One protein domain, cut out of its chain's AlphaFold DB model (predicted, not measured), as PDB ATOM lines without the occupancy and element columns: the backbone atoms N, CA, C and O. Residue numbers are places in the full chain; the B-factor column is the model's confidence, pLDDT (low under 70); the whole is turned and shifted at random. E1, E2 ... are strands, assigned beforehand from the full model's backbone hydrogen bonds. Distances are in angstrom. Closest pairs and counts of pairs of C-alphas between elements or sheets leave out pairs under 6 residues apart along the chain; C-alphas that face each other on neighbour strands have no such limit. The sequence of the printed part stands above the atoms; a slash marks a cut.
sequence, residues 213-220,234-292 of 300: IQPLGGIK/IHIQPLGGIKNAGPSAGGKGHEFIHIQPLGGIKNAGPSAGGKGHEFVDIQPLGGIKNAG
ATOM      1  N   ILE A 213      42.700  -0.331  34.862       97.81
ATOM      2  CA  ILE A 213      43.923  -0.293  34.051       97.81
ATOM      3  C   ILE A 213      44.641   1.032  34.275       97.81
ATOM      4  O   ILE A 213      44.043   2.098  34.111       97.81
ATOM      5  N   GLN A 214      45.928   0.978  34.617       95.94
ATOM      6  CA  GLN A 214      46.685   2.176  34.983       95.94
ATOM      7  C   GLN A 214      48.116   2.186  34.423       95.94
ATOM      8  O   GLN A 214      48.996   1.528  34.974       95.94
ATOM      9  N   PRO A 215      48.416   3.001  33.397       96.44
ATOM     10  CA  PRO A 215      47.547   3.486  32.316       96.44
ATOM     11  C   PRO A 215      47.117   2.424  31.294       96.44
ATOM     12  O   PRO A 215      47.745   1.371  31.168       96.44
ATOM     13  N   LEU A 216      46.114   2.778  30.479       97.81
ATOM     14  CA  LEU A 216      45.848   2.193  29.161       97.81
ATOM     15  C   LEU A 216      46.343   3.142  28.061       97.81
ATOM     16  O   LEU A 216      45.825   4.247  27.901       97.81
ATOM     17  N   GLY A 217      47.306   2.692  27.255       96.56
ATOM     18  CA  GLY A 217      47.937   3.507  26.214       96.56
ATOM     19  C   GLY A 217      46.935   4.199  25.282       96.56
ATOM     20  O   GLY A 217      46.783   5.407  25.322       96.56
ATOM     21  N   GLY A 218      46.246   3.459  24.421       96.88
ATOM     22  CA  GLY A 218      45.272   4.031  23.489       96.88
ATOM     23  C   GLY A 218      44.763   2.988  22.509       96.88
ATOM     24  O   GLY A 218      45.373   1.930  22.350       96.88
ATOM     25  N   ILE A 219      43.643   3.266  21.850       98.19
ATOM     26  CA  ILE A 219      42.936   2.284  21.025       98.19
ATOM     27  C   ILE A 219      42.843   2.799  19.600       98.19
ATOM     28  O   ILE A 219      42.220   3.819  19.323       98.19
ATOM     29  N   LYS A 220      43.449   2.089  18.650       98.06
ATOM     30  CA  LYS A 220      43.357   2.490  17.245       98.06
ATOM     31  C   LYS A 220      41.985   2.144  16.665       98.06
ATOM     32  O   LYS A 220      41.392   2.986  16.001       98.06
ATOM     33  N   ILE A 234      36.315   0.682  32.173       97.81
ATOM     34  CA  ILE A 234      35.935   1.018  33.546       97.81
ATOM     35  C   ILE A 234      37.196   1.260  34.372       97.81
ATOM     36  O   ILE A 234      38.107   0.433  34.363       97.81
ATOM     37  N   HIS A 235      37.236   2.363  35.122       97.75
ATOM     38  CA  HIS A 235      38.335   2.678  36.046       97.75
ATOM     39  C   HIS A 235      39.703   2.679  35.337       97.75
ATOM     40  O   HIS A 235      40.592   1.881  35.643       97.75
ATOM     41  N   ILE A 236      39.866   3.555  34.345       97.38
ATOM     42  CA  ILE A 236      41.094   3.633  33.544       97.38
ATOM     43  C   ILE A 236      41.799   4.955  33.817       97.38
ATOM     44  O   ILE A 236      41.201   6.020  33.652       97.38
ATOM     45  N   GLN A 237      43.075   4.899  34.203       95.06
ATOM     46  CA  GLN A 237      43.820   6.098  34.588       95.06
ATOM     47  C   GLN A 237      45.270   6.103  34.084       95.06
ATOM     48  O   GLN A 237      46.121   5.426  34.662       95.06
ATOM     49  N   PRO A 238      45.616   6.934  33.083       95.69
ATOM     50  CA  PRO A 238      44.787   7.463  31.986       95.69
ATOM     51  C   PRO A 238      44.413   6.444  30.897       95.69
ATOM     52  O   PRO A 238      45.030   5.386  30.783       95.69
ATOM     53  N   LEU A 239      43.476   6.836  30.022       97.12
ATOM     54  CA  LEU A 239      43.265   6.276  28.679       97.12
ATOM     55  C   LEU A 239      43.738   7.283  27.617       97.12
ATOM     56  O   LEU A 239      43.096   8.312  27.417       97.12
ATOM     57  N   GLY A 240      44.812   6.999  26.874       94.94
ATOM     58  CA  GLY A 240      45.407   7.978  25.941       94.94
ATOM     59  C   GLY A 240      44.600   8.297  24.671       94.94
ATOM     60  O   GLY A 240      45.030   9.133  23.882       94.94
ATOM     61  N   GLY A 241      43.422   7.694  24.477       95.69
ATOM     62  CA  GLY A 241      42.451   8.077  23.444       95.69
ATOM     63  C   GLY A 241      42.094   6.961  22.461       95.69
ATOM     64  O   GLY A 241      42.698   5.884  22.450       95.69
ATOM     65  N   ILE A 242      41.084   7.218  21.628       97.50
ATOM     66  CA  ILE A 242      40.505   6.238  20.700       97.50
ATOM     67  C   ILE A 242      40.448   6.831  19.299       97.50
ATOM     68  O   ILE A 242      39.797   7.842  19.051       97.50
ATOM     69  N   LYS A 243      41.110   6.200  18.330       97.38
ATOM     70  CA  LYS A 243      41.071   6.688  16.948       97.38
ATOM     71  C   LYS A 243      39.737   6.352  16.277       97.38
ATOM     72  O   LYS A 243      39.154   7.224  15.644       97.38
ATOM     73  N   ASN A 244      39.267   5.117  16.400       96.94
ATOM     74  CA  ASN A 244      37.985   4.692  15.848       96.94
ATOM     75  C   ASN A 244      37.254   3.830  16.877       96.94
ATOM     76  O   ASN A 244      37.754   2.766  17.234       96.94
ATOM     77  N   ALA A 245      36.096   4.283  17.336       95.00
ATOM     78  CA  ALA A 245      35.129   3.478  18.064       95.00
ATOM     79  C   ALA A 245      34.105   2.950  17.047       95.00
ATOM     80  O   ALA A 245      33.601   3.718  16.225       95.00
ATOM     81  N   GLY A 246      33.883   1.639  17.019       93.94
ATOM     82  CA  GLY A 246      33.084   0.981  15.991       93.94
ATOM     83  C   GLY A 246      31.593   1.331  16.065       93.94
ATOM     84  O   GLY A 246      31.118   1.840  17.081       93.94
ATOM     85  N   PRO A 247      30.825   1.063  14.994       94.00
ATOM     86  CA  PRO A 247      29.377   1.222  15.019       94.00
ATOM     87  C   PRO A 247      28.734   0.271  16.031       94.00
ATOM     88  O   PRO A 247      29.228  -0.836  16.261       94.00
ATOM     89  N   SER A 248      27.600   0.690  16.584       91.12
ATOM     90  CA  SER A 248      26.771  -0.116  17.473       91.12
ATOM     91  C   SER A 248      25.349  -0.237  16.922       91.12
ATOM     92  O   SER A 248      24.784   0.740  16.443       91.12
ATOM     93  N   ALA A 249      24.744  -1.423  16.921       89.69
ATOM     94  CA  ALA A 249      23.380  -1.570  16.402       89.69
ATOM     95  C   ALA A 249      22.561  -2.618  17.158       89.69
ATOM     96  O   ALA A 249      23.085  -3.675  17.479       89.69
ATOM     97  N   GLY A 250      21.278  -2.350  17.414       85.81
ATOM     98  CA  GLY A 250      20.354  -3.289  18.067       85.81
ATOM     99  C   GLY A 250      20.656  -3.567  19.545       85.81
ATOM    100  O   GLY A 250      20.238  -4.597  20.068       85.81
ATOM    101  N   GLY A 251      21.431  -2.706  20.212       87.81
ATOM    102  CA  GLY A 251      21.918  -2.938  21.571       87.81
ATOM    103  C   GLY A 251      22.471  -1.681  22.241       87.81
ATOM    104  O   GLY A 251      22.073  -0.569  21.903       87.81
ATOM    105  N   LYS A 252      23.367  -1.834  23.218       90.62
ATOM    106  CA  LYS A 252      24.070  -0.695  23.830       90.62
ATOM    107  C   LYS A 252      25.404  -0.453  23.135       90.62
ATOM    108  O   LYS A 252      26.115  -1.417  22.856       90.62
ATOM    109  N   GLY A 253      25.757   0.809  22.912       91.19
ATOM    110  CA  GLY A 253      27.070   1.186  22.410       91.19
ATOM    111  C   GLY A 253      28.207   0.920  23.396       91.19
ATOM    112  O   GLY A 253      28.027   0.310  24.448       91.19
ATOM    113  N   HIS A 254      29.412   1.346  23.014       94.31
ATOM    114  CA  HIS A 254      30.576   1.349  23.907       94.31
ATOM    115  C   HIS A 254      30.324   2.169  25.179       94.31
ATOM    116  O   HIS A 254      29.831   3.290  25.081       94.31
ATOM    117  N   GLU A 255      30.707   1.630  26.334       95.19
ATOM    118  CA  GLU A 255      30.556   2.265  27.648       95.19
ATOM    119  C   GLU A 255      31.947   2.682  28.177       95.19
ATOM    120  O   GLU A 255      32.882   1.878  28.203       95.19
ATOM    121  N   PHE A 256      32.085   3.939  28.601       95.12
ATOM    122  CA  PHE A 256      33.279   4.510  29.232       95.12
ATOM    123  C   PHE A 256      32.897   5.052  30.605       95.12
ATOM    124  O   PHE A 256      32.067   5.953  30.696       95.12
ATOM    125  N   ILE A 257      33.492   4.516  31.667       96.38
ATOM    126  CA  ILE A 257      33.094   4.794  33.051       96.38
ATOM    127  C   ILE A 257      34.339   5.081  33.894       96.38
ATOM    128  O   ILE A 257      35.265   4.266  33.931       96.38
ATOM    129  N   HIS A 258      34.352   6.216  34.596       96.75
ATOM    130  CA  HIS A 258      35.435   6.652  35.486       96.75
ATOM    131  C   HIS A 258      36.808   6.606  34.786       96.75
ATOM    132  O   HIS A 258      37.687   5.801  35.117       96.75
ATOM    133  N   ILE A 259      36.986   7.453  33.772       95.75
ATOM    134  CA  ILE A 259      38.227   7.520  32.990       95.75
ATOM    135  C   ILE A 259      38.932   8.838  33.287       95.75
ATOM    136  O   ILE A 259      38.347   9.907  33.092       95.75
ATOM    137  N   GLN A 260      40.188   8.775  33.736       93.56
ATOM    138  CA  GLN A 260      40.915   9.969  34.169       93.56
ATOM    139  C   GLN A 260      42.390   9.991  33.742       93.56
ATOM    140  O   GLN A 260      43.214   9.303  34.345       93.56
ATOM    141  N   PRO A 261      42.778  10.860  32.789       93.81
ATOM    142  CA  PRO A 261      41.997  11.428  31.676       93.81
ATOM    143  C   PRO A 261      41.602  10.421  30.583       93.81
ATOM    144  O   PRO A 261      42.218   9.363  30.446       93.81
ATOM    145  N   LEU A 262      40.661  10.827  29.717       94.56
ATOM    146  CA  LEU A 262      40.448  10.259  28.379       94.56
ATOM    147  C   LEU A 262      41.015  11.206  27.309       94.56
ATOM    148  O   LEU A 262      40.487  12.296  27.107       94.56
ATOM    149  N   GLY A 263      42.022  10.766  26.547       93.44
ATOM    150  CA  GLY A 263      42.689  11.537  25.480       93.44
ATOM    151  C   GLY A 263      41.824  11.915  24.264       93.44
ATOM    152  O   GLY A 263      42.332  12.501  23.314       93.44
ATOM    153  N   GLY A 264      40.526  11.596  24.284       93.81
ATOM    154  CA  GLY A 264      39.551  11.930  23.245       93.81
ATOM    155  C   GLY A 264      39.279  10.800  22.249       93.81
ATOM    156  O   GLY A 264      39.939   9.756  22.252       93.81
ATOM    157  N   ILE A 265      38.277  11.008  21.394       95.75
ATOM    158  CA  ILE A 265      37.838  10.059  20.365       95.75
ATOM    159  C   ILE A 265      37.836  10.741  18.998       95.75
ATOM    160  O   ILE A 265      37.141  11.729  18.778       95.75
ATOM    161  N   LYS A 266      38.591  10.213  18.028       95.25
ATOM    162  CA  LYS A 266      38.628  10.813  16.686       95.25
ATOM    163  C   LYS A 266      37.368  10.490  15.881       95.25
ATOM    164  O   LYS A 266      36.799  11.394  15.281       95.25
ATOM    165  N   ASN A 267      36.948   9.231  15.849       94.88
ATOM    166  CA  ASN A 267      35.739   8.808  15.148       94.88
ATOM    167  C   ASN A 267      34.928   7.879  16.049       94.88
ATOM    168  O   ASN A 267      35.419   6.813  16.410       94.88
ATOM    169  N   ALA A 268      33.706   8.273  16.384       92.81
ATOM    170  CA  ALA A 268      32.716   7.439  17.044       92.81
ATOM    171  C   ALA A 268      31.707   6.945  15.997       92.81
ATOM    172  O   ALA A 268      31.166   7.746  15.233       92.81
ATOM    173  N   GLY A 269      31.511   5.631  15.901       91.12
ATOM    174  CA  GLY A 269      30.638   5.015  14.907       91.12
ATOM    175  C   GLY A 269      29.152   5.335  15.122       91.12
ATOM    176  O   GLY A 269      28.768   5.839  16.173       91.12
ATOM    177  N   PRO A 270      28.289   5.072  14.127       91.31
ATOM    178  CA  PRO A 270      26.841   5.227  14.276       91.31
ATOM    179  C   PRO A 270      26.244   4.265  15.312       91.31
ATOM    180  O   PRO A 270      26.767   3.166  15.498       91.31
ATOM    181  N   SER A 271      25.118   4.657  15.916       88.75
ATOM    182  CA  SER A 271      24.367   3.854  16.892       88.75
ATOM    183  C   SER A 271      22.894   3.674  16.499       88.75
ATOM    184  O   SER A 271      22.072   4.547  16.754       88.75
ATOM    185  N   ALA A 272      22.530   2.552  15.872       86.75
ATOM    186  CA  ALA A 272      21.178   2.345  15.329       86.75
ATOM    187  C   ALA A 272      20.323   1.371  16.159       86.75
ATOM    188  O   ALA A 272      20.787   0.293  16.525       86.75
ATOM    189  N   GLY A 273      19.053   1.705  16.414       80.88
ATOM    190  CA  GLY A 273      18.091   0.790  17.054       80.88
ATOM    191  C   GLY A 273      18.474   0.357  18.478       80.88
ATOM    192  O   GLY A 273      18.235  -0.786  18.862       80.88
ATOM    193  N   GLY A 274      19.131   1.240  19.236       83.44
ATOM    194  CA  GLY A 274      19.719   0.940  20.542       83.44
ATOM    195  C   GLY A 274      20.127   2.187  21.337       83.44
ATOM    196  O   GLY A 274      19.749   3.305  20.985       83.44
ATOM    197  N   LYS A 275      20.890   2.015  22.424       86.62
ATOM    198  CA  LYS A 275      21.538   3.141  23.129       86.62
ATOM    199  C   LYS A 275      22.882   3.458  22.470       86.62
ATOM    200  O   LYS A 275      23.599   2.523  22.117       86.62
ATOM    201  N   GLY A 276      23.204   4.746  22.340       86.75
ATOM    202  CA  GLY A 276      24.486   5.235  21.833       86.75
ATOM    203  C   GLY A 276      25.706   4.841  22.667       86.75
ATOM    204  O   GLY A 276      25.616   4.026  23.590       86.75
ATOM    205  N   HIS A 277      26.862   5.412  22.318       89.25
ATOM    206  CA  HIS A 277      28.032   5.370  23.197       89.25
ATOM    207  C   HIS A 277      27.718   6.095  24.509       89.25
ATOM    208  O   HIS A 277      26.974   7.064  24.507       89.25
ATOM    209  N   GLU A 278      28.261   5.614  25.622       91.25
ATOM    210  CA  GLU A 278      27.953   6.128  26.955       91.25
ATOM    211  C   GLU A 278      29.244   6.567  27.652       91.25
ATOM    212  O   GLU A 278      30.229   5.826  27.671       91.25
ATOM    213  N   PHE A 279      29.236   7.776  28.216       91.50
ATOM    214  CA  PHE A 279      30.366   8.375  28.925       91.50
ATOM    215  C   PHE A 279      29.920   8.800  30.321       91.50
ATOM    216  O   PHE A 279      29.055   9.664  30.460       91.50
ATOM    217  N   VAL A 280      30.524   8.214  31.351       93.31
ATOM    218  CA  VAL A 280      30.197   8.462  32.759       93.31
ATOM    219  C   VAL A 280      31.478   8.809  33.511       93.31
ATOM    220  O   VAL A 280      32.466   8.078  33.437       93.31
ATOM    221  N   ASP A 281      31.470   9.944  34.210       93.50
ATOM    222  CA  ASP A 281      32.577  10.472  35.020       93.50
ATOM    223  C   ASP A 281      33.942  10.440  34.312       93.50
ATOM    224  O   ASP A 281      34.912   9.814  34.746       93.50
ATOM    225  N   ILE A 282      34.014  11.136  33.178       91.00
ATOM    226  CA  ILE A 282      35.236  11.273  32.384       91.00
ATOM    227  C   ILE A 282      35.893  12.617  32.689       91.00
ATOM    228  O   ILE A 282      35.304  13.664  32.416       91.00
ATOM    229  N   GLN A 283      37.118  12.609  33.223       88.31
ATOM    230  CA  GLN A 283      37.788  13.843  33.640       88.31
ATOM    231  C   GLN A 283      39.310  13.832  33.416       88.31
ATOM    232  O   GLN A 283      40.019  13.080  34.082       88.31
ATOM    233  N   PRO A 284      39.852  14.737  32.576       89.56
ATOM    234  CA  PRO A 284      39.199  15.436  31.462       89.56
ATOM    235  C   PRO A 284      38.864  14.511  30.277       89.56
ATOM    236  O   PRO A 284      39.486  13.463  30.087       89.56
ATOM    237  N   LEU A 285      37.915  14.948  29.439       87.69
ATOM    238  CA  LEU A 285      37.607  14.362  28.131       87.69
ATOM    239  C   LEU A 285      38.240  15.208  27.013       87.69
ATOM    240  O   LEU A 285      37.845  16.350  26.805       87.69
ATOM    241  N   GLY A 286      39.162  14.630  26.235       88.12
ATOM    242  CA  GLY A 286      39.838  15.281  25.098       88.12
ATOM    243  C   GLY A 286      38.958  15.585  23.870       88.12
ATOM    244  O   GLY A 286      39.483  15.925  22.814       88.12
ATOM    245  N   GLY A 287      37.635  15.448  23.991       87.50
ATOM    246  CA  GLY A 287      36.643  15.696  22.940       87.50
ATOM    247  C   GLY A 287      36.374  14.510  22.005       87.50
ATOM    248  O   GLY A 287      37.112  13.522  21.980       87.50
ATOM    249  N   ILE A 288      35.298  14.618  21.218       90.56
ATOM    250  CA  ILE A 288      34.927  13.676  20.151       90.56
ATOM    251  C   ILE A 288      34.909  14.450  18.829       90.56
ATOM    252  O   ILE A 288      34.127  15.384  18.686       90.56
ATOM    253  N   LYS A 289      35.773  14.099  17.864       90.75
ATOM    254  CA  LYS A 289      35.904  14.877  16.614       90.75
ATOM    255  C   LYS A 289      34.774  14.598  15.622       90.75
ATOM    256  O   LYS A 289      34.217  15.535  15.067       90.75
ATOM    257  N   ASN A 290      34.467  13.327  15.382       89.69
ATOM    258  CA  ASN A 290      33.404  12.910  14.472       89.69
ATOM    259  C   ASN A 290      32.500  11.909  15.191       89.69
ATOM    260  O   ASN A 290      32.988  10.862  15.616       89.69
ATOM    261  N   ALA A 291      31.206  12.207  15.299       88.00
ATOM    262  CA  ALA A 291      30.206  11.310  15.874       88.00
ATOM    263  C   ALA A 291      29.236  10.831  14.787       88.00
ATOM    264  O   ALA A 291      28.672  11.638  14.048       88.00
ATOM    265  N   GLY A 292      29.072   9.513  14.660       84.50
ATOM    266  CA  GLY A 292      28.146   8.908  13.709       84.50
ATOM    267  C   GLY A 292      26.680   9.144  14.092       84.50
ATOM    268  O   GLY A 292      26.387   9.430  15.251       84.50
TER     269      GLY A 292
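Overview. This is residues 213 to 220 and 234 to 292 of the 300 residues of an uncharacterized protein of Vitis vinifera (UniProt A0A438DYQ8). With little regular structure, the chain winds in stacked turns: E1, E3, E5 form one wall, E2, E4, E6 the opposite wall, and loops reach out to Gly 250 and Gly 273. Printed are 67 residues, 25 in six named strands, E1 to E6: all strand, both sheets parallel. It is compact, radius of gyration of the C-alphas 11.4 A, spanning 33 by 19 by 16 A.

Along the chain. Find C-alpha 255 at (30.556, 2.265, 27.648); E3 runs 10.7 A to residue 259. Its neighbours are E1, residues 234 to 236, and E5, 278 to 282. Then find E2, residues 242 to 245, E4, 265 to 268, and E6, 288 to 291, ending at (30.206, 11.310, 15.874).

Arrangement. E3 is parallel to E5, N 256 and O 278 being 2.8 A apart, and to E1, N 235 and O 257 being 3.0 A apart. E4 is parallel to E2, N 245 and O 267 being 2.8 A apart.

Size, cuts and confidence. Residues 221 to 233 are cut out; C-alphas 220 and 234 are 18.0 A apart. No printed residue is under pLDDT 70.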